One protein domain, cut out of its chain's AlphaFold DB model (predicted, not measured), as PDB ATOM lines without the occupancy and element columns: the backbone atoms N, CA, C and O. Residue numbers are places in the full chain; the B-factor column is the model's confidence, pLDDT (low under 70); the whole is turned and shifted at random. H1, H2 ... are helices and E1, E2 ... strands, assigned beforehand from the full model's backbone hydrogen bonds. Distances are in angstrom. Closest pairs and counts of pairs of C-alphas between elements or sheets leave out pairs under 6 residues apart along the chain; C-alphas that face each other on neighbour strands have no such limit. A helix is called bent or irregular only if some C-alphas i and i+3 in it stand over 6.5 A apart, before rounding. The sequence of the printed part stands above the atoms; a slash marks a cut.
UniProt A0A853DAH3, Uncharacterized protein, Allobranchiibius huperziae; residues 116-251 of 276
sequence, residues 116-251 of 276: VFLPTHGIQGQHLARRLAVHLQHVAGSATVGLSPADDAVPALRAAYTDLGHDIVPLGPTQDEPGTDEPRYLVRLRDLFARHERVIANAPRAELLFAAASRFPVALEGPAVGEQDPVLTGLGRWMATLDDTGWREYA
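AT A GLANCE: This is residues 116 to 251 of the 276 residues of an uncharacterized protein of Allobranchiibius huperziae (UniProt A0A853DAH3). A twisted sheet of five parallel strands forms the core, with helices over both of its faces: H3 over one face, with H1 side by side with it, and H4 and H5 over the other. H7 packs on H5 near the E5 edge, H6 lies beyond that same edge, and beyond the other edge strand, E3, the long link of residues 171 to 184 loops out far from the core. The printed part has 136 residues with seven named helices and five named strands, in the order E1 H1 E2 H2 H3 E3 H4 E4 H5 E5 H6 H7; the sheet runs E3 E2 E1 E4 E5. The class is mixed, helices and strands, and the whole is compact, with a radius of gyration of the C-alphas of 14.7 A and spans of 41 by 33 by 30 A.

IN THESE COORDINATES: E1, residues 116 to 118, begins at C-alpha 116 (77.984, 119.906, 70.389). H1, residues 122 to 140, is 22.8 A long and irregular: C-alphas 123 and 126 are 9.0 A apart, and it has a kink of 58 degrees near residue 129. E2, residues 143 to 147, is 12.3 A long. H2 is residues 149 to 152, and H3 is residues 155 to 162. E3 is residues 167 to 170, ending at C-alpha 170 (84.672, 111.862, 76.204). H4, residues 185 to 193, is 12.3 A long, and E4 is residues 198 to 201. H5 is residues 206 to 213, and E5 is residues 218 to 220. H6, residues 230 to 239, is 14.0 A long, and H7, residues 244 to 251, ends at C-alpha 251 (67.276, 126.968, 83.325).

HOW THE PARTS SIT: From edge to edge of the sheet the strands' lines turn by 93 degrees. E1 and E4 are parallel at 19 degrees, with N 118 and O 200 within hydrogen-bond range at 2.8 A. For E2 and E1 the pair N 146 and O 117 is at 2.8 A, for E3 and E2 N 145 and O 167 at 2.8 A, and for E4 and E5 N 219 and O 199 at 3.0 A. E1, H1, E2, then E2, H2 H3, E3, and E4, H5, E5 are strand-helix-strand units, two parallel neighbour strands with helices between; E3, H4, E4 is a split one, with E2 and E1 between its strands. The crossovers of these four are right-handed. H3 lies over E3 at a height over the sheet of 8.4 A. H1 only grazes the sheet with its residues 132 to 140, and with residues 125 to 133 alone it touches H3, the closest C-alphas being those of Arg 130 and Ala 160, 4.9 A apart, at a shallow tilt of 12 degrees, the same way. H2 only grazes the sheet. H5 lies over E4 at a height of 8.9 A, on the same face as H4 and on the opposite face from H3. H7 touches H5 at a steep tilt of 58 degrees, opposite ways, the closest C-alphas being those of Leu 209 and Ala 251, 4.7 A apart. H6 only grazes the sheet with residues 236 to 239. Every O i to N i+4 pair is within hydrogen-bond range in H4, H5, H6 and H7; in H1 it is 11 of 15 and in H3 3 of 4, and H2 is too short for such a pair.

THE WHOLE: The two C-alphas farthest apart are those of His 138 and Gly 179, at 43.8 A. The printed part has no cut. The link from E3 to H4, 14 residues, is long, and that from E5 to H6 is short but not tight. The mean pLDDT of the printed part is 90.8; residues 177 to 183 and 226 to 228 are under 70.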
ATOM      1  N   VAL A 116      77.780 121.020  69.462       97.69
ATOM      2  CA  VAL A 116      77.984 119.906  70.389       97.69
ATOM      3  C   VAL A 116      76.675 119.137  70.554       97.69
ATOM      4  O   VAL A 116      75.618 119.718  70.800       97.69
ATOM      5  N   PHE A 117      76.744 117.818  70.408       98.06
ATOM      6  CA  PHE A 117      75.613 116.919  70.583       98.06
ATOM      7  C   PHE A 117      75.816 116.007  71.789       98.06
ATOM      8  O   PHE A 117      76.856 115.367  71.932       98.06
ATOM      9  N   LEU A 118      74.800 115.923  72.643       97.50
ATOM     10  CA  LEU A 118      74.798 115.151  73.879       97.50
ATOM     11  C   LEU A 118      73.779 114.000  73.773       97.50
ATOM     12  O   LEU A 118      72.626 114.162  74.189       97.50
ATOM     13  N   PRO A 119      74.169 112.838  73.216       96.25
ATOM     14  CA  PRO A 119      73.254 111.730  72.988       96.25
ATOM     15  C   PRO A 119      72.793 111.052  74.276       96.25
ATOM     16  O   PRO A 119      73.528 110.950  75.261       96.25
ATOM     17  N   THR A 120      71.602 110.474  74.185       93.31
ATOM     18  CA  THR A 120      71.124 109.383  75.030       93.31
ATOM     19  C   THR A 120      70.754 108.219  74.117       93.31
ATOM     20  O   THR A 120      69.931 108.368  73.211       93.31
ATOM     21  N   HIS A 121      71.371 107.055  74.337       92.50
ATOM     22  CA  HIS A 121      71.167 105.868  73.497       92.50
ATOM     23  C   HIS A 121      70.127 104.890  74.067       92.50
ATOM     24  O   HIS A 121      69.448 104.183  73.316       92.50
ATOM     25  N   GLY A 122      69.994 104.844  75.397       86.50
ATOM     26  CA  GLY A 122      69.163 103.869  76.101       86.50
ATOM     27  C   GLY A 122      69.471 102.423  75.692       86.50
ATOM     28  O   GLY A 122      70.552 102.104  75.200       86.50
ATOM     29  N   ILE A 123      68.482 101.540  75.835       85.31
ATOM     30  CA  ILE A 123      68.613 100.118  75.468       85.31
ATOM     31  C   ILE A 123      68.813  99.884  73.962       85.31
ATOM     32  O   ILE A 123      69.214  98.800  73.550       85.31
ATOM     33  N   GLN A 124      68.511 100.881  73.126       84.56
ATOM     34  CA  GLN A 124      68.629 100.772  71.671       84.56
ATOM     35  C   GLN A 124      70.089 100.864  71.204       84.56
ATOM     36  O   GLN A 124      70.390 100.448  70.081       84.56
ATOM     37  N   GLY A 125      70.979 101.395  72.053       90.00
ATOM     38  CA  GLY A 125      72.426 101.393  71.856       90.00
ATOM     39  C   GLY A 125      72.838 101.861  70.460       90.00
ATOM     40  O   GLY A 125      72.427 102.923  69.983       90.00
ATOM     41  N   GLN A 126      73.625 101.026  69.778       91.38
ATOM     42  CA  GLN A 126      74.194 101.317  68.459       91.38
ATOM     43  C   GLN A 126      73.146 101.628  67.383       91.38
ATOM     44  O   GLN A 126      73.382 102.486  66.529       91.38
ATOM     45  N   HIS A 127      71.980 100.976  67.411       91.81
ATOM     46  CA  HIS A 127      70.942 101.222  66.409       91.81
ATOM     47  C   HIS A 127      70.404 102.652  66.486       91.81
ATOM     48  O   HIS A 127      70.187 103.284  65.450       91.81
ATOM     49  N   LEU A 128      70.210 103.177  67.700       94.75
ATOM     50  CA  LEU A 128      69.815 104.570  67.877       94.75
ATOM     51  C   LEU A 128      70.980 105.514  67.561       94.75
ATOM     52  O   LEU A 128      70.764 106.485  66.842       94.75
ATOM     53  N   ALA A 129      72.205 105.189  67.990       96.50
ATOM     54  CA  ALA A 129      73.397 105.988  67.694       96.50
ATOM     55  C   ALA A 129      73.559 106.254  66.191       96.50
ATOM     56  O   ALA A 129      73.756 107.391  65.774       96.50
ATOM     57  N   ARG A 130      73.371 105.229  65.346       96.44
ATOM     58  CA  ARG A 130      73.473 105.397  63.889       96.44
ATOM     59  C   ARG A 130      72.402 106.330  63.324       96.44
ATOM     60  O   ARG A 130      72.690 107.121  62.431       96.44
ATOM     61  N   ARG A 131      71.169 106.249  63.833       96.50
ATOM     62  CA  ARG A 131      70.076 107.146  63.423       96.50
ATOM     63  C   ARG A 131      70.334 108.585  63.864       96.50
ATOM     64  O   ARG A 131      70.045 109.499  63.099       96.50
ATOM     65  N   LEU A 132      70.878 108.770  65.067       96.94
ATOM     66  CA  LEU A 132      71.285 110.078  65.576       96.94
ATOM     67  C   LEU A 132      72.407 110.668  64.720       96.94
ATOM     68  O   LEU A 132      72.274 111.796  64.270       96.94
ATOM     69  N   ALA A 133      73.446 109.896  64.405       97.25
ATOM     70  CA  ALA A 133      74.542 110.346  63.550       97.25
ATOM     71  C   ALA A 133      74.053 110.791  62.155       97.25
ATOM     72  O   ALA A 133      74.377 111.881  61.697       97.25
ATOM     73  N   VAL A 134      73.175 110.015  61.505       97.12
ATOM     74  CA  VAL A 134      72.567 110.429  60.222       97.12
ATOM     75  C   VAL A 134      71.751 111.720  60.369       97.12
ATOM     76  O   VAL A 134      71.806 112.588  59.501       97.12
ATOM     77  N   HIS A 135      71.001 111.864  61.464       96.12
ATOM     78  CA  HIS A 135      70.259 113.091  61.741       96.12
ATOM     79  C   HIS A 135      71.197 114.298  61.911       96.12
ATOM     80  O   HIS A 135      70.964 115.328  61.282       96.12
ATOM     81  N   LEU A 136      72.281 114.161  62.681       96.25
ATOM     82  CA  LEU A 136      73.282 115.215  62.886       96.25
ATOM     83  C   LEU A 136      73.960 115.637  61.588       96.25
ATOM     84  O   LEU A 136      74.140 116.829  61.358       96.25
ATOM     85  N   GLN A 137      74.289 114.684  60.716       95.31
ATOM     86  CA  GLN A 137      74.846 114.998  59.405       95.31
ATOM     87  C   GLN A 137      73.895 115.876  58.575       95.31
ATOM     88  O   GLN A 137      74.345 116.751  57.841       95.31
ATOM     89  N   HIS A 138      72.578 115.694  58.720       94.50
ATOM     90  CA  HIS A 138      71.589 116.523  58.036       94.50
ATOM     91  C   HIS A 138      71.450 117.927  58.642       94.50
ATOM     92  O   HIS A 138      71.349 118.895  57.893       94.50
ATOM     93  N   VAL A 139      71.431 118.048  59.975       93.38
ATOM     94  CA  VAL A 139      71.148 119.333  60.650       93.38
ATOM     95  C   VAL A 139      72.387 120.193  60.900       93.38
ATOM     96  O   VAL A 139      72.266 121.410  60.990       93.38
ATOM     97  N   ALA A 140      73.566 119.582  61.008       92.69
ATOM     98  CA  ALA A 140      74.811 120.263  61.368       92.69
ATOM     99  C   ALA A 140      75.972 119.982  60.395       92.69
ATOM    100  O   ALA A 140      76.995 120.661  60.451       92.69
ATOM    101  N   GLY A 141      75.844 118.998  59.495       93.00
ATOM    102  CA  GLY A 141      76.939 118.539  58.633       93.00
ATOM    103  C   GLY A 141      77.945 117.679  59.400       93.00
ATOM    104  O   GLY A 141      78.033 116.476  59.167       93.00
ATOM    105  N   SER A 142      78.649 118.283  60.357       93.69
ATOM    106  CA  SER A 142      79.456 117.601  61.371       93.69
ATOM    107  C   SER A 142      79.149 118.169  62.759       93.69
ATOM    108  O   SER A 142      78.573 119.245  62.908       93.69
ATOM    109  N   ALA A 143      79.476 117.406  63.795       96.81
ATOM    110  CA  ALA A 143      79.200 117.775  65.179       96.81
ATOM    111  C   ALA A 143      80.247 117.139  66.089       96.81
ATOM    112  O   ALA A 143      80.809 116.097  65.743       96.81
ATOM    113  N   THR A 144      80.455 117.733  67.257       98.00
ATOM    114  CA  THR A 144      81.219 117.130  68.346       98.00
ATOM    115  C   THR A 144      80.263 116.390  69.271       98.00
ATOM    116  O   THR A 144      79.385 116.984  69.889       98.00
ATOM    117  N   VAL A 145      80.407 115.075  69.362       98.00
ATOM    118  CA  VAL A 145      79.522 114.196  70.127       98.00
ATOM    119  C   VAL A 145      80.132 113.927  71.498       98.00
ATOM    120  O   VAL A 145      81.190 113.308  71.608       98.00
ATOM    121  N   GLY A 146      79.459 114.395  72.549       96.94
ATOM    122  CA  GLY A 146      79.857 114.197  73.939       96.94
ATOM    123  C   GLY A 146      79.385 112.851  74.478       96.94
ATOM    124  O   GLY A 146      78.208 112.709  74.810       96.94
ATOM    125  N   LEU A 147      80.280 111.870  74.597       95.50
ATOM    126  CA  LEU A 147      79.935 110.541  75.108       95.50
ATOM    127  C   LEU A 147      80.212 110.411  76.607       95.50
ATOM    128  O   LEU A 147      81.249 110.845  77.114       95.50
ATOM    129  N   SER A 148      79.277 109.779  77.324       91.25
ATOM    130  CA  SER A 148      79.525 109.335  78.700       91.25
ATOM    131  C   SER A 148      80.636 108.277  78.719       91.25
ATOM    132  O   SER A 148      80.804 107.587  77.716       91.25
ATOM    133  N   PRO A 149      81.356 108.063  79.836       90.38
ATOM    134  CA  PRO A 149      82.381 107.016  79.907       90.38
ATOM    135  C   PRO A 149      81.867 105.624  79.522       90.38
ATOM    136  O   PRO A 149      82.575 104.859  78.876       90.38
ATOM    137  N   ALA A 150      80.619 105.310  79.887       90.81
ATOM    138  CA  ALA A 150      79.991 104.038  79.547       90.81
ATOM    139  C   ALA A 150      79.754 103.897  78.037       90.81
ATOM    140  O   ALA A 150      80.038 102.842  77.479       90.81
ATOM    141  N   ASP A 151      79.274 104.954  77.375       94.19
ATOM    142  CA  ASP A 151      79.054 104.939  75.925       94.19
ATOM    143  C   ASP A 151      80.375 105.002  75.146       94.19
ATOM    144  O   ASP A 151      80.531 104.334  74.126       94.19
ATOM    145  N   ASP A 152      81.339 105.778  75.642       94.19
ATOM    146  CA  ASP A 152      82.657 105.940  75.036       94.19
ATOM    147  C   ASP A 152      83.460 104.633  75.045       94.19
ATOM    148  O   ASP A 152      84.157 104.306  74.084       94.19
ATOM    149  N   ALA A 153      83.283 103.822  76.091       94.25
ATOM    150  CA  ALA A 153      83.883 102.499  76.203       94.25
ATOM    151  C   ALA A 153      83.311 101.466  75.212       94.25
ATOM    152  O   ALA A 153      83.841 100.357  75.129       94.25
ATOM    153  N   VAL A 154      82.251 101.787  74.455       96.06
ATOM    154  CA  VAL A 154      81.639 100.888  73.464       96.06
ATOM    155  C   VAL A 154      82.107 101.274  72.053       96.06
ATOM    156  O   VAL A 154      81.571 102.216  71.458       96.06
ATOM    157  N   PRO A 155      83.034 100.516  71.425       96.88
ATOM    158  CA  PRO A 155      83.598 100.879  70.120       96.88
ATOM    159  C   PRO A 155      82.543 101.035  69.021       96.88
ATOM    160  O   PRO A 155      82.666 101.880  68.140       96.88
ATOM    161  N   ALA A 156      81.476 100.240  69.098       96.12
ATOM    162  CA  ALA A 156      80.379 100.267  68.143       96.12
ATOM    163  C   ALA A 156      79.555 101.571  68.200       96.12
ATOM    164  O   ALA A 156      79.059 102.017  67.165       96.12
ATOM    165  N   LEU A 157      79.427 102.195  69.380       96.38
ATOM    166  CA  LEU A 157      78.798 103.512  69.522       96.38
ATOM    167  C   LEU A 157      79.692 104.594  68.928       96.38
ATOM    168  O   LEU A 157      79.208 105.413  68.152       96.38
ATOM    169  N   ARG A 158      80.998 104.548  69.216       97.19
ATOM    170  CA  ARG A 158      81.966 105.484  68.634       97.19
ATOM    171  C   ARG A 158      81.956 105.430  67.106       97.19
ATOM    172  O   ARG A 158      81.752 106.455  66.459       97.19
ATOM    173  N   ALA A 159      82.068 104.225  66.545       97.50
ATOM    174  CA  ALA A 159      82.045 103.999  65.101       97.50
ATOM    175  C   ALA A 159      80.779 104.567  64.439       97.50
ATOM    176  O   ALA A 159      80.854 105.186  63.381       97.50
ATOM    177  N   ALA A 160      79.611 104.449  65.088       97.31
ATOM    178  CA  ALA A 160      78.357 104.953  64.532       97.31
ATOM    179  C   ALA A 160      78.401 106.454  64.181       97.31
ATOM    180  O   ALA A 160      77.770 106.844  63.192       97.31
ATOM    181  N   TYR A 161      79.154 107.245  64.956       98.00
ATOM    182  CA  TYR A 161      79.367 108.680  64.759       98.00
ATOM    183  C   TYR A 161      80.590 108.982  63.882       98.00
ATOM    184  O   TYR A 161      80.465 109.731  62.911       98.00
ATOM    185  N   THR A 162      81.753 108.387  64.170       97.69
ATOM    186  CA  THR A 162      82.997 108.690  63.434       97.69
ATOM    187  C   THR A 162      82.919 108.284  61.966       97.69
ATOM    188  O   THR A 162      83.425 109.001  61.108       97.69
ATOM    189  N   ASP A 163      82.213 107.193  61.648       97.44
ATOM    190  CA  ASP A 163      82.021 106.731  60.266       97.44
ATOM    191  C   ASP A 163      81.199 107.719  59.413       97.44
ATOM    192  O   ASP A 163      81.107 107.560  58.196       97.44
ATOM    193  N   LEU A 164      80.560 108.716  60.037       96.81
ATOM    194  CA  LEU A 164      79.828 109.799  59.367       96.81
ATOM    195  C   LEU A 164      80.518 111.163  59.485       96.81
ATOM    196  O   LEU A 164      79.944 112.166  59.064       96.81
ATOM    197  N   GLY A 165      81.752 111.201  59.994       95.94
ATOM    198  CA  GLY A 165      82.553 112.423  60.080       95.94
ATOM    199  C   GLY A 165      82.231 113.309  61.283       95.94
ATOM    200  O   GLY A 165      82.515 114.504  61.243       95.94
ATOM    201  N   HIS A 166      81.628 112.754  62.336       97.75
ATOM    202  CA  HIS A 166      81.490 113.448  63.616       97.75
ATOM    203  C   HIS A 166      82.726 113.235  64.492       97.75
ATOM    204  O   HIS A 166      83.288 112.137  64.531       97.75
ATOM    205  N   ASP A 167      83.091 114.269  65.246       97.06
ATOM    206  CA  ASP A 167      84.122 114.182  66.274       97.06
ATOM    207  C   ASP A 167      83.526 113.625  67.566       97.06
ATOM    208  O   ASP A 167      82.341 113.806  67.848       97.06
ATOM    209  N   ILE A 168      84.348 112.968  68.380       96.69
ATOM    210  CA  ILE A 168      83.938 112.450  69.688       96.69
ATOM    211  C   ILE A 168      84.774 113.110  70.769       96.69
ATOM    212  O   ILE A 168      86.003 113.113  70.694       96.69
ATOM    213  N   VAL A 169      84.095 113.596  71.805       94.50
ATOM    214  CA  VAL A 169      84.725 114.036  73.046       94.50
ATOM    215  C   VAL A 169      84.209 113.181  74.209       94.50
ATOM    216  O   VAL A 169      82.996 113.104  74.425       94.50
ATOM    217  N   PRO A 170      85.088 112.512  74.971       91.44
ATOM    218  CA  PRO A 170      84.672 111.862  76.204       91.44
ATOM    219  C   PRO A 170      84.346 112.933  77.251       91.44
ATOM    220  O   PRO A 170      85.150 113.824  77.516       91.44
ATOM    221  N   LEU A 171      83.175 112.843  77.883       89.50
ATOM    222  CA  LEU A 171      82.779 113.779  78.946       89.50
ATOM    223  C   LEU A 171      83.511 113.508  80.277       89.50
ATOM    224  O   LEU A 171      83.534 114.353  81.179       89.50
ATOM    225  N   GLY A 172      84.145 112.338  80.387       87.00
ATOM    226  CA  GLY A 172      84.819 111.876  81.596       87.00
ATOM    227  C   GLY A 172      83.841 111.450  82.700       87.00
ATOM    228  O   GLY A 172      82.621 111.492  82.507       87.00
ATOM    229  N   PRO A 173      84.362 110.983  83.846       85.56
ATOM    230  CA  PRO A 173      83.542 110.528  84.961       85.56
ATOM    231  C   PRO A 173      82.723 111.670  85.567       85.56
ATOM    232  O   PRO A 173      83.089 112.842  85.481       85.56
ATOM    233  N   THR A 174      81.585 111.295  86.151       85.38
ATOM    234  CA  THR A 174      80.664 112.185  86.874       85.38
ATOM    235  C   THR A 174      80.832 112.090  88.387       85.38
ATOM    236  O   THR A 174      80.308 112.925  89.118       85.38
ATOM    237  N   GLN A 175      81.511 111.041  88.851       81.06
ATOM    238  CA  GLN A 175      81.958 110.888  90.223       81.06
ATOM    239  C   GLN A 175      83.426 111.251  90.258       81.06
ATOM    240  O   GLN A 175      84.234 110.715  89.505       81.06
ATOM    241  N   ASP A 176      83.704 112.177  91.141       70.00
ATOM    242  CA  ASP A 176      84.957 112.874  91.256       70.00
ATOM    243  C   ASP A 176      85.656 112.298  92.488       70.00
ATOM    244  O   ASP A 176      85.091 112.288  93.587       70.00
ATOM    245  N   GLU A 177      86.822 111.688  92.276       63.25
ATOM    246  CA  GLU A 177      87.537 110.972  93.331       63.25
ATOM    247  C   GLU A 177      88.165 111.978  94.313       63.25
ATOM    248  O   GLU A 177      88.872 112.891  93.890       63.25
ATOM    249  N   PRO A 178      87.915 111.865  95.632       56.88
ATOM    250  CA  PRO A 178      88.517 112.773  96.605       56.88
ATOM    251  C   PRO A 178      90.049 112.693  96.583       56.88
ATOM    252  O   PRO A 178      90.605 111.595  96.640       56.88
ATOM    253  N   GLY A 179      90.722 113.847  96.573       57.00
ATOM    254  CA  GLY A 179      92.186 113.928  96.568       57.00
ATOM    255  C   GLY A 179      92.831 113.724  95.196       57.00
ATOM    256  O   GLY A 179      94.034 113.480  95.132       57.00
ATOM    257  N   THR A 180      92.058 113.795  94.110       58.72
ATOM    258  CA  THR A 180      92.610 113.929  92.760       58.72
ATOM    259  C   THR A 180      92.649 115.398  92.347       58.72
ATOM    260  O   THR A 180      91.766 116.182  92.697       58.72
ATOM    261  N   ASP A 181      93.636 115.760  91.527       57.69
ATOM    262  CA  ASP A 181      93.678 117.066  90.848       57.69
ATOM    263  C   ASP A 181      92.549 117.213  89.808       57.69
ATOM    264  O   ASP A 181      92.264 118.302  89.303       57.69
ATOM    265  N   GLU A 182      91.878 116.103  89.486       63.00
ATOM    266  CA  GLU A 182      90.815 116.027  88.497       63.00
ATOM    267  C   GLU A 182      89.463 115.607  89.082       63.00
ATOM    268  O   GLU A 182      89.053 114.445  88.986       63.00
ATOM    269  N   PRO A 183      88.692 116.604  89.529       60.16
ATOM    270  CA  PRO A 183      87.247 116.519  89.497       60.16
ATOM    271  C   PRO A 183      86.610 117.713  88.764       60.16
ATOM    272  O   PRO A 183      86.108 118.675  89.332       60.16
ATOM    273  N   ARG A 184      86.675 117.670  87.426       74.31
ATOM    274  CA  ARG A 184      86.374 118.808  86.533       74.31
ATOM    275  C   ARG A 184      85.160 118.584  85.628       74.31
ATOM    276  O   ARG A 184      85.100 119.210  84.577       74.31
ATOM    277  N   TYR A 185      84.195 117.712  85.946       88.62
ATOM    278  CA  TYR A 185      83.104 117.408  84.994       88.62
ATOM    279  C   TYR A 185      82.351 118.664  84.516       88.62
ATOM    280  O   TYR A 185      82.270 118.907  83.309       88.62
ATOM    281  N   LEU A 186      81.859 119.505  85.436       92.25
ATOM    282  CA  LEU A 186      81.184 120.752  85.048       92.25
ATOM    283  C   LEU A 186      82.149 121.757  84.408       92.25
ATOM    284  O   LEU A 186      81.768 122.452  83.469       92.25
ATOM    285  N   VAL A 187      83.414 121.802  84.832       89.56
ATOM    286  CA  VAL A 187      84.433 122.661  84.202       89.56
ATOM    287  C   VAL A 187      84.685 122.239  82.746       89.56
ATOM    288  O   VAL A 187      84.697 123.089  81.859       89.56
ATOM    289  N   ARG A 188      84.795 120.934  82.468       88.81
ATOM    290  CA  ARG A 188      84.926 120.364  81.118       88.81
ATOM    291  C   ARG A 188      83.704 120.667  80.266       88.81
ATOM    292  O   ARG A 188      83.864 121.031  79.107       88.81
ATOM    293  N   LEU A 189      82.496 120.551  80.823       93.25
ATOM    294  CA  LEU A 189      81.274 120.931  80.110       93.25
ATOM    295  C   LEU A 189      81.246 122.424  79.780       93.25
ATOM    296  O   LEU A 189      80.935 122.777  78.647       93.25
ATOM    297  N   ARG A 190      81.614 123.298  80.727       92.75
ATOM    298  CA  ARG A 190      81.721 124.746  80.489       92.75
ATOM    299  C   ARG A 190      82.694 125.038  79.348       92.75
ATOM    300  O   ARG A 190      82.342 125.758  78.417       92.75
ATOM    301  N   ASP A 191      83.879 124.433  79.390       89.56
ATOM    302  CA  ASP A 191      84.910 124.580  78.359       89.56
ATOM    303  C   ASP A 191      84.479 124.003  77.005       89.56
ATOM    304  O   ASP A 191      84.831 124.550  75.958       89.56
ATOM    305  N   LEU A 192      83.720 122.904  77.010       92.44
ATOM    306  CA  LEU A 192      83.158 122.309  75.805       92.44
ATOM    307  C   LEU A 192      82.125 123.249  75.185       92.44
ATOM    308  O   LEU A 192      82.235 123.567  74.004       92.44
ATOM    309  N   PHE A 193      81.161 123.741  75.962       94.50
ATOM    310  CA  PHE A 193      80.122 124.643  75.462       94.50
ATOM    311  C   PHE A 193      80.705 125.955  74.942       94.50
ATOM    312  O   PHE A 193      80.338 126.384  73.854       94.50
ATOM    313  N   ALA A 194      81.697 126.525  75.633       90.94
ATOM    314  CA  ALA A 194      82.363 127.760  75.219       90.94
ATOM    315  C   ALA A 194      83.036 127.691  73.835       90.94
ATOM    316  O   ALA A 194      83.299 128.728  73.230       90.94
ATOM    317  N   ARG A 195      83.315 126.488  73.319       91.12
ATOM    318  CA  ARG A 195      83.921 126.279  71.993       91.12
ATOM    319  C   ARG A 195      82.898 126.106  70.867       91.12
ATOM    320  O   ARG A 195      83.305 126.081  69.709       91.12
ATOM    321  N   HIS A 196      81.608 125.993  71.183       94.50
ATOM    322  CA  HIS A 196      80.562 125.633  70.225       94.50
ATOM    323  C   HIS A 196      79.472 126.703  70.133       94.50
ATOM    324  O   HIS A 196      79.221 127.451  71.073       94.50
ATOM    325  N   GLU A 197      78.815 126.773  68.979       94.88
ATOM    326  CA  GLU A 197      77.756 127.756  68.715       94.88
ATOM    327  C   GLU A 197      76.406 127.325  69.297       94.88
ATOM    328  O   GLU A 197      75.564 128.171  69.591       94.88
ATOM    329  N   ARG A 198      76.178 126.013  69.443       95.69
ATOM    330  CA  ARG A 198      74.901 125.442  69.894       95.69
ATOM    331  C   ARG A 198      75.099 124.090  70.573       95.69
ATOM    332  O   ARG A 198      75.949 123.300  70.157       95.69
ATOM    333  N   VAL A 199      74.257 123.802  71.564       97.75
ATOM    334  CA  VAL A 199      74.190 122.509  72.261       97.75
ATOM    335  C   VAL A 199      72.883 121.800  71.916       97.75
ATOM    336  O   VAL A 199      71.803 122.361  72.071       97.75
ATOM    337  N   ILE A 200      72.956 120.553  71.462       97.12
ATOM    338  CA  ILE A 200      71.777 119.751  71.111       97.12
ATOM    339  C   ILE A 200      71.787 118.447  71.911       97.12
ATOM    340  O   ILE A 200      72.838 117.852  72.124       97.12
ATOM    341  N   ALA A 201      70.619 117.964  72.323       97.00
ATOM    342  CA  ALA A 201      70.441 116.607  72.843       97.00
ATOM    343  C   ALA A 201      69.155 115.984  72.287       97.00
ATOM    344  O   ALA A 201      68.266 116.699  71.839       97.00
ATOM    345  N   ASN A 202      69.023 114.657  72.355       95.19
ATOM    346  CA  ASN A 202      67.809 113.939  71.932       95.19
ATOM    347  C   ASN A 202      66.911 113.489  73.102       95.19
ATOM    348  O   ASN A 202      65.914 112.798  72.887       95.19
ATOM    349  N   ALA A 203      67.266 113.845  74.339       93.50
ATOM    350  CA  ALA A 203      66.469 113.593  75.539       93.50
ATOM    351  C   ALA A 203      66.659 114.721  76.579       93.50
ATOM    352  O   ALA A 203      67.738 115.324  76.612       93.50
ATOM    353  N   PRO A 204      65.645 115.019  77.420       93.69
ATOM    354  CA  PRO A 204      65.795 115.950  78.535       93.69
ATOM    355  C   PRO A 204      66.967 115.552  79.431       93.69
ATOM    356  O   PRO A 204      67.088 114.389  79.815       93.69
ATOM    357  N   ARG A 205      67.821 116.524  79.758       92.88
ATOM    358  CA  ARG A 205      69.016 116.322  80.581       92.88
ATOM    359  C   ARG A 205      69.494 117.638  81.197       92.88
ATOM    360  O   ARG A 205      69.233 118.706  80.640       92.88
ATOM    361  N   ALA A 206      70.191 117.554  82.329       94.88
ATOM    362  CA  ALA A 206      70.657 118.725  83.077       94.88
ATOM    363  C   ALA A 206      71.628 119.596  82.263       94.88
ATOM    364  O   ALA A 206      71.614 120.817  82.378       94.88
ATOM    365  N   GLU A 207      72.413 118.988  81.379       96.31
ATOM    366  CA  GLU A 207      73.416 119.666  80.558       96.31
ATOM    367  C   GLU A 207      72.811 120.679  79.577       96.31
ATOM    368  O   GLU A 207      73.460 121.676  79.267       96.31
ATOM    369  N   LEU A 208      71.559 120.488  79.139       97.44
ATOM    370  CA  LEU A 208      70.849 121.514  78.367       97.44
ATOM    371  C   LEU A 208      70.508 122.733  79.232       97.44
ATOM    372  O   LEU A 208      70.590 123.860  78.754       97.44
ATOM    373  N   LEU A 209      70.166 122.528  80.508       97.94
ATOM    374  CA  LEU A 209      69.937 123.633  81.443       97.94
ATOM    375  C   LEU A 209      71.244 124.373  81.728       97.94
ATOM    376  O   LEU A 209      71.259 125.598  81.753       97.94
ATOM    377  N   PHE A 210      72.346 123.639  81.893       97.81
ATOM    378  CA  PHE A 210      73.680 124.212  82.071       97.81
ATOM    379  C   PHE A 210      74.061 125.111  80.886       97.81
ATOM    380  O   PHE A 210      74.387 126.282  81.080       97.81
ATOM    381  N   ALA A 211      73.935 124.602  79.658       97.56
ATOM    382  CA  ALA A 211      74.205 125.369  78.446       97.56
ATOM    383  C   ALA A 211      73.300 126.608  78.313       97.56
ATOM    384  O   ALA A 211      73.797 127.705  78.050       97.56
ATOM    385  N   ALA A 212      71.995 126.457  78.559       98.00
ATOM    386  CA  ALA A 212      71.038 127.557  78.491       98.00
ATOM    387  C   ALA A 212      71.326 128.650  79.536       98.00
ATOM    388  O   ALA A 212      71.327 129.831  79.192       98.00
ATOM    389  N   ALA A 213      71.640 128.283  80.783       97.06
ATOM    390  CA  ALA A 213      72.035 129.234  81.829       97.06
ATOM    391  C   ALA A 213      73.330 129.984  81.476       97.06
ATOM    392  O   ALA A 213      73.477 131.167  81.781       97.06
ATOM    393  N   SER A 214      74.243 129.333  80.751       94.75
ATOM    394  CA  SER A 214      75.440 129.961  80.174       94.75
ATOM    395  C   SER A 214      75.174 130.740  78.878       94.75
ATOM    396  O   SER A 214      76.112 131.212  78.240       94.75
ATOM    397  N   ARG A 215      73.902 130.919  78.500       94.12
ATOM    398  CA  ARG A 215      73.437 131.669  77.321       94.12
ATOM    399  C   ARG A 215      73.848 131.065  75.976       94.12
ATOM    400  O   ARG A 215      73.808 131.771  74.969       94.12
ATOM    401  N   PHE A 216      74.190 129.780  75.940       94.19
ATOM    402  CA  PHE A 216      74.366 129.070  74.679       94.19
ATOM    403  C   PHE A 216      72.996 128.689  74.105       94.19
ATOM    404  O   PHE A 216      72.138 128.225  74.860       94.19
ATOM    405  N   PRO A 217      72.775 128.849  72.790       95.50
ATOM    406  CA  PRO A 217      71.607 128.295  72.120       95.50
ATOM    407  C   PRO A 217      71.507 126.788  72.362       95.50
ATOM    408  O   PRO A 217      72.494 126.055  72.219       95.50
ATOM    409  N   VAL A 218      70.309 126.317  72.702       97.69
ATOM    410  CA  VAL A 218      70.058 124.905  73.013       97.69
ATOM    411  C   VAL A 218      68.913 124.331  72.196       97.69
ATOM    412  O   VAL A 218      68.047 125.053  71.706       97.69
ATOM    413  N   ALA A 219      68.907 123.010  72.034       96.25
ATOM    414  CA  ALA A 219      67.819 122.317  71.364       96.25
ATOM    415  C   ALA A 219      67.616 120.902  71.881       96.25
ATOM    416  O   ALA A 219      68.575 120.190  72.196       96.25
ATOM    417  N   LEU A 220      66.356 120.475  71.862       95.19
ATOM    418  CA  LEU A 220      65.994 119.076  71.993       95.19
ATOM    419  C   LEU A 220      65.556 118.547  70.623       95.19
ATOM    420  O   LEU A 220      64.430 118.793  70.195       95.19
ATOM    421  N   GLU A 221      66.453 117.855  69.923       92.44
ATOM    422  CA  GLU A 221      66.261 117.440  68.530       92.44
ATOM    423  C   GLU A 221      66.773 116.014  68.271       92.44
ATOM    424  O   GLU A 221      67.625 115.472  68.979       92.44
ATOM    425  N   GLY A 222      66.242 115.406  67.212       90.94
ATOM    426  CA  GLY A 222      66.613 114.073  66.755       90.94
ATOM    427  C   GLY A 222      65.731 112.944  67.296       90.94
ATOM    428  O   GLY A 222      64.783 113.168  68.050       90.94
ATOM    429  N   PRO A 223      65.996 111.698  66.863       88.75
ATOM    430  CA  PRO A 223      65.250 110.536  67.328       88.75
ATOM    431  C   PRO A 223      65.314 110.376  68.857       88.75
ATOM    432  O   PRO A 223      66.384 110.148  69.426       88.75
ATOM    433  N   ALA A 224      64.158 110.457  69.516       82.62
ATOM    434  CA  ALA A 224      64.050 110.224  70.951       82.62
ATOM    435  C   ALA A 224      64.394 108.767  71.309       82.62
ATOM    436  O   ALA A 224      64.140 107.837  70.533       82.62
ATOM    437  N   VAL A 225      64.935 108.574  72.513       80.88
ATOM    438  CA  VAL A 225      65.003 107.252  73.150       80.88
ATOM    439  C   VAL A 225      63.571 106.769  73.364       80.88
ATOM    440  O   VAL A 225      62.727 107.568  73.764       80.88
ATOM    441  N   GLY A 226      63.286 105.499  73.053       64.69
ATOM    442  CA  GLY A 226      61.928 104.938  73.093       64.69
ATOM    443  C   GLY A 226      61.090 105.363  74.313       64.69
ATOM    444  O   GLY A 226      61.627 105.528  75.406       64.69
ATOM    445  N   GLU A 227      59.775 105.524  74.107       59.56
ATOM    446  CA  GLU A 227      58.769 106.043  75.058       59.56
ATOM    447  C   GLU A 227      58.597 105.164  76.317       59.56
ATOM    448  O   GLU A 227      57.579 104.504  76.509       59.56
ATOM    449  N   GLN A 228      59.608 105.100  77.176       61.88
ATOM    450  CA  GLN A 228      59.566 104.286  78.396       61.88
ATOM    451  C   GLN A 228      58.953 105.066  79.572       61.88
ATOM    452  O   GLN A 228      58.327 104.462  80.438       61.88
ATOM    453  N   ASP A 229      59.082 106.400  79.580       74.50
ATOM    454  CA  ASP A 229      58.566 107.278  80.635       74.50
ATOM    455  C   ASP A 229      57.667 108.389  80.043       74.50
ATOM    456  O   ASP A 229      58.163 109.302  79.366       74.50
ATOM    457  N   PRO A 230      56.340 108.348  80.282       81.44
ATOM    458  CA  PRO A 230      55.405 109.365  79.801       81.44
ATOM    459  C   PRO A 230      55.685 110.781  80.321       81.44
ATOM    460  O   PRO A 230      55.412 111.748  79.606       81.44
ATOM    461  N   VAL A 231      56.230 110.917  81.536       82.88
ATOM    462  CA  VAL A 231      56.563 112.209  82.151       82.88
ATOM    463  C   VAL A 231      57.750 112.825  81.425       82.88
ATOM    464  O   VAL A 231      57.643 113.957  80.953       82.88
ATOM    465  N   LEU A 232      58.839 112.072  81.246       83.56
ATOM    466  CA  LEU A 232      60.010 112.547  80.499       83.56
ATOM    467  C   LEU A 232      59.687 112.811  79.028       83.56
ATOM    468  O   LEU A 232      60.176 113.781  78.449       83.56
ATOM    469  N   THR A 233      58.813 112.001  78.430       86.12
ATOM    470  CA  THR A 233      58.359 112.215  77.052       86.12
ATOM    471  C   THR A 233      57.540 113.507  76.938       86.12
ATOM    472  O   THR A 233      57.742 114.299  76.015       86.12
ATOM    473  N   GLY A 234      56.619 113.756  77.877       90.06
ATOM    474  CA  GLY A 234      55.839 114.994  77.934       90.06
ATOM    475  C   GLY A 234      56.714 116.226  78.161       90.06
ATOM    476  O   GLY A 234      56.573 117.215  77.441       90.06
ATOM    477  N   LEU A 235      57.654 116.129  79.103       90.81
ATOM    478  CA  LEU A 235      58.651 117.155  79.387       90.81
ATOM    479  C   LEU A 235      59.490 117.469  78.146       90.81
ATOM    480  O   LEU A 235      59.604 118.631  77.776       90.81
ATOM    481  N   GLY A 236      59.999 116.445  77.456       92.12
ATOM    482  CA  GLY A 236      60.767 116.618  76.226       92.12
ATOM    483  C   GLY A 236      59.975 117.316  75.125       92.12
ATOM    484  O   GLY A 236      60.457 118.288  74.550       92.12
ATOM    485  N   ARG A 237      58.725 116.900  74.877       91.88
ATOM    486  CA  ARG A 237      57.866 117.568  73.883       91.88
ATOM    487  C   ARG A 237      57.634 119.040  74.203       91.88
ATOM    488  O   ARG A 237      57.644 119.852  73.289       91.88
ATOM    489  N   TRP A 238      57.420 119.380  75.472       94.44
ATOM    490  CA  TRP A 238      57.250 120.771  75.888       94.44
ATOM    491  C   TRP A 238      58.559 121.566  75.762       94.44
ATOM    492  O   TRP A 238      58.555 122.643  75.171       94.44
ATOM    493  N   MET A 239      59.688 121.014  76.216       95.38
ATOM    494  CA  MET A 239      61.009 121.649  76.103       95.38
ATOM    495  C   MET A 239      61.403 121.914  74.645       95.38
ATOM    496  O   MET A 239      61.975 122.955  74.346       95.38
ATOM    497  N   ALA A 240      61.036 121.025  73.720       94.75
ATOM    498  CA  ALA A 240      61.268 121.214  72.288       94.75
ATOM    499  C   ALA A 240      60.498 122.406  71.677       94.75
ATOM    500  O   ALA A 240      60.799 122.808  70.559       94.75
ATOM    501  N   THR A 241      59.512 122.975  72.386       95.88
ATOM    502  CA  THR A 241      58.788 124.186  71.948       95.88
ATOM    503  C   THR A 241      59.365 125.488  72.498       95.88
ATOM    504  O   THR A 241      58.894 126.559  72.118       95.88
ATOM    505  N   LEU A 242      60.349 125.415  73.399       97.12
ATOM    506  CA  LEU A 242      60.959 126.595  74.000       97.12
ATOM    507  C   LEU A 242      61.893 127.284  73.001       97.12
ATOM    508  O   LEU A 242      62.691 126.629  72.329       97.12
ATOM    509  N   ASP A 243      61.814 128.612  72.945       96.62
ATOM    510  CA  ASP A 243      62.827 129.450  72.307       96.62
ATOM    511  C   ASP A 243      63.999 129.718  73.271       96.62
ATOM    512  O   ASP A 243      63.986 129.291  74.429       96.62
ATOM    513  N   ASP A 244      65.023 130.444  72.815       95.31
ATOM    514  CA  ASP A 244      66.208 130.745  73.632       95.31
ATOM    515  C   ASP A 244      65.863 131.466  74.947       95.31
ATOM    516  O   ASP A 244      66.542 131.296  75.961       95.31
ATOM    517  N   THR A 245      64.806 132.285  74.964       97.19
ATOM    518  CA  THR A 245      64.373 132.978  76.184       97.19
ATOM    519  C   THR A 245      63.690 132.014  77.140       97.19
ATOM    520  O   THR A 245      64.071 131.966  78.307       97.19
ATOM    521  N   GLY A 246      62.769 131.188  76.645       98.06
ATOM    522  CA  GLY A 246      62.103 130.156  77.433       98.06
ATOM    523  C   GLY A 246      63.086 129.142  78.017       98.06
ATOM    524  O   GLY A 246      62.948 128.755  79.177       98.06
ATOM    525  N   TRP A 247      64.121 128.760  77.266       98.00
ATOM    526  CA  TRP A 247      65.199 127.907  77.769       98.00
ATOM    527  C   TRP A 247      65.988 128.556  78.903       98.00
ATOM    528  O   TRP A 247      66.226 127.898  79.916       98.00
ATOM    529  N   ARG A 248      66.359 129.835  78.769       97.38
ATOM    530  CA  ARG A 248      67.066 130.582  79.824       97.38
ATOM    531  C   ARG A 248      66.225 130.716  81.086       97.38
ATOM    532  O   ARG A 248      66.688 130.347  82.157       97.38
ATOM    533  N   GLU A 249      64.978 131.160  80.959       97.62
ATOM    534  CA  GLU A 249      64.071 131.310  82.103       97.62
ATOM    535  C   GLU A 249      63.832 129.976  82.815       97.62
ATOM    536  O   GLU A 249      63.793 129.904  84.047       97.62
ATOM    537  N   TYR A 250      63.694 128.893  82.045       97.81
ATOM    538  CA  TYR A 250      63.553 127.561  82.609       97.81
ATOM    539  C   TYR A 250      64.825 127.108  83.328       97.81
ATOM    540  O   TYR A 250      64.739 126.620  84.454       97.81
ATOM    541  N   ALA A 251      65.995 127.301  82.718       98.06
ATOM    542  CA  ALA A 251      67.276 126.968  83.325       98.06
ATOM    543  C   ALA A 251      67.518 127.758  84.617       98.06
ATOM    544  O   ALA A 251      67.812 127.146  85.641       98.06
TER     545      ALA A 251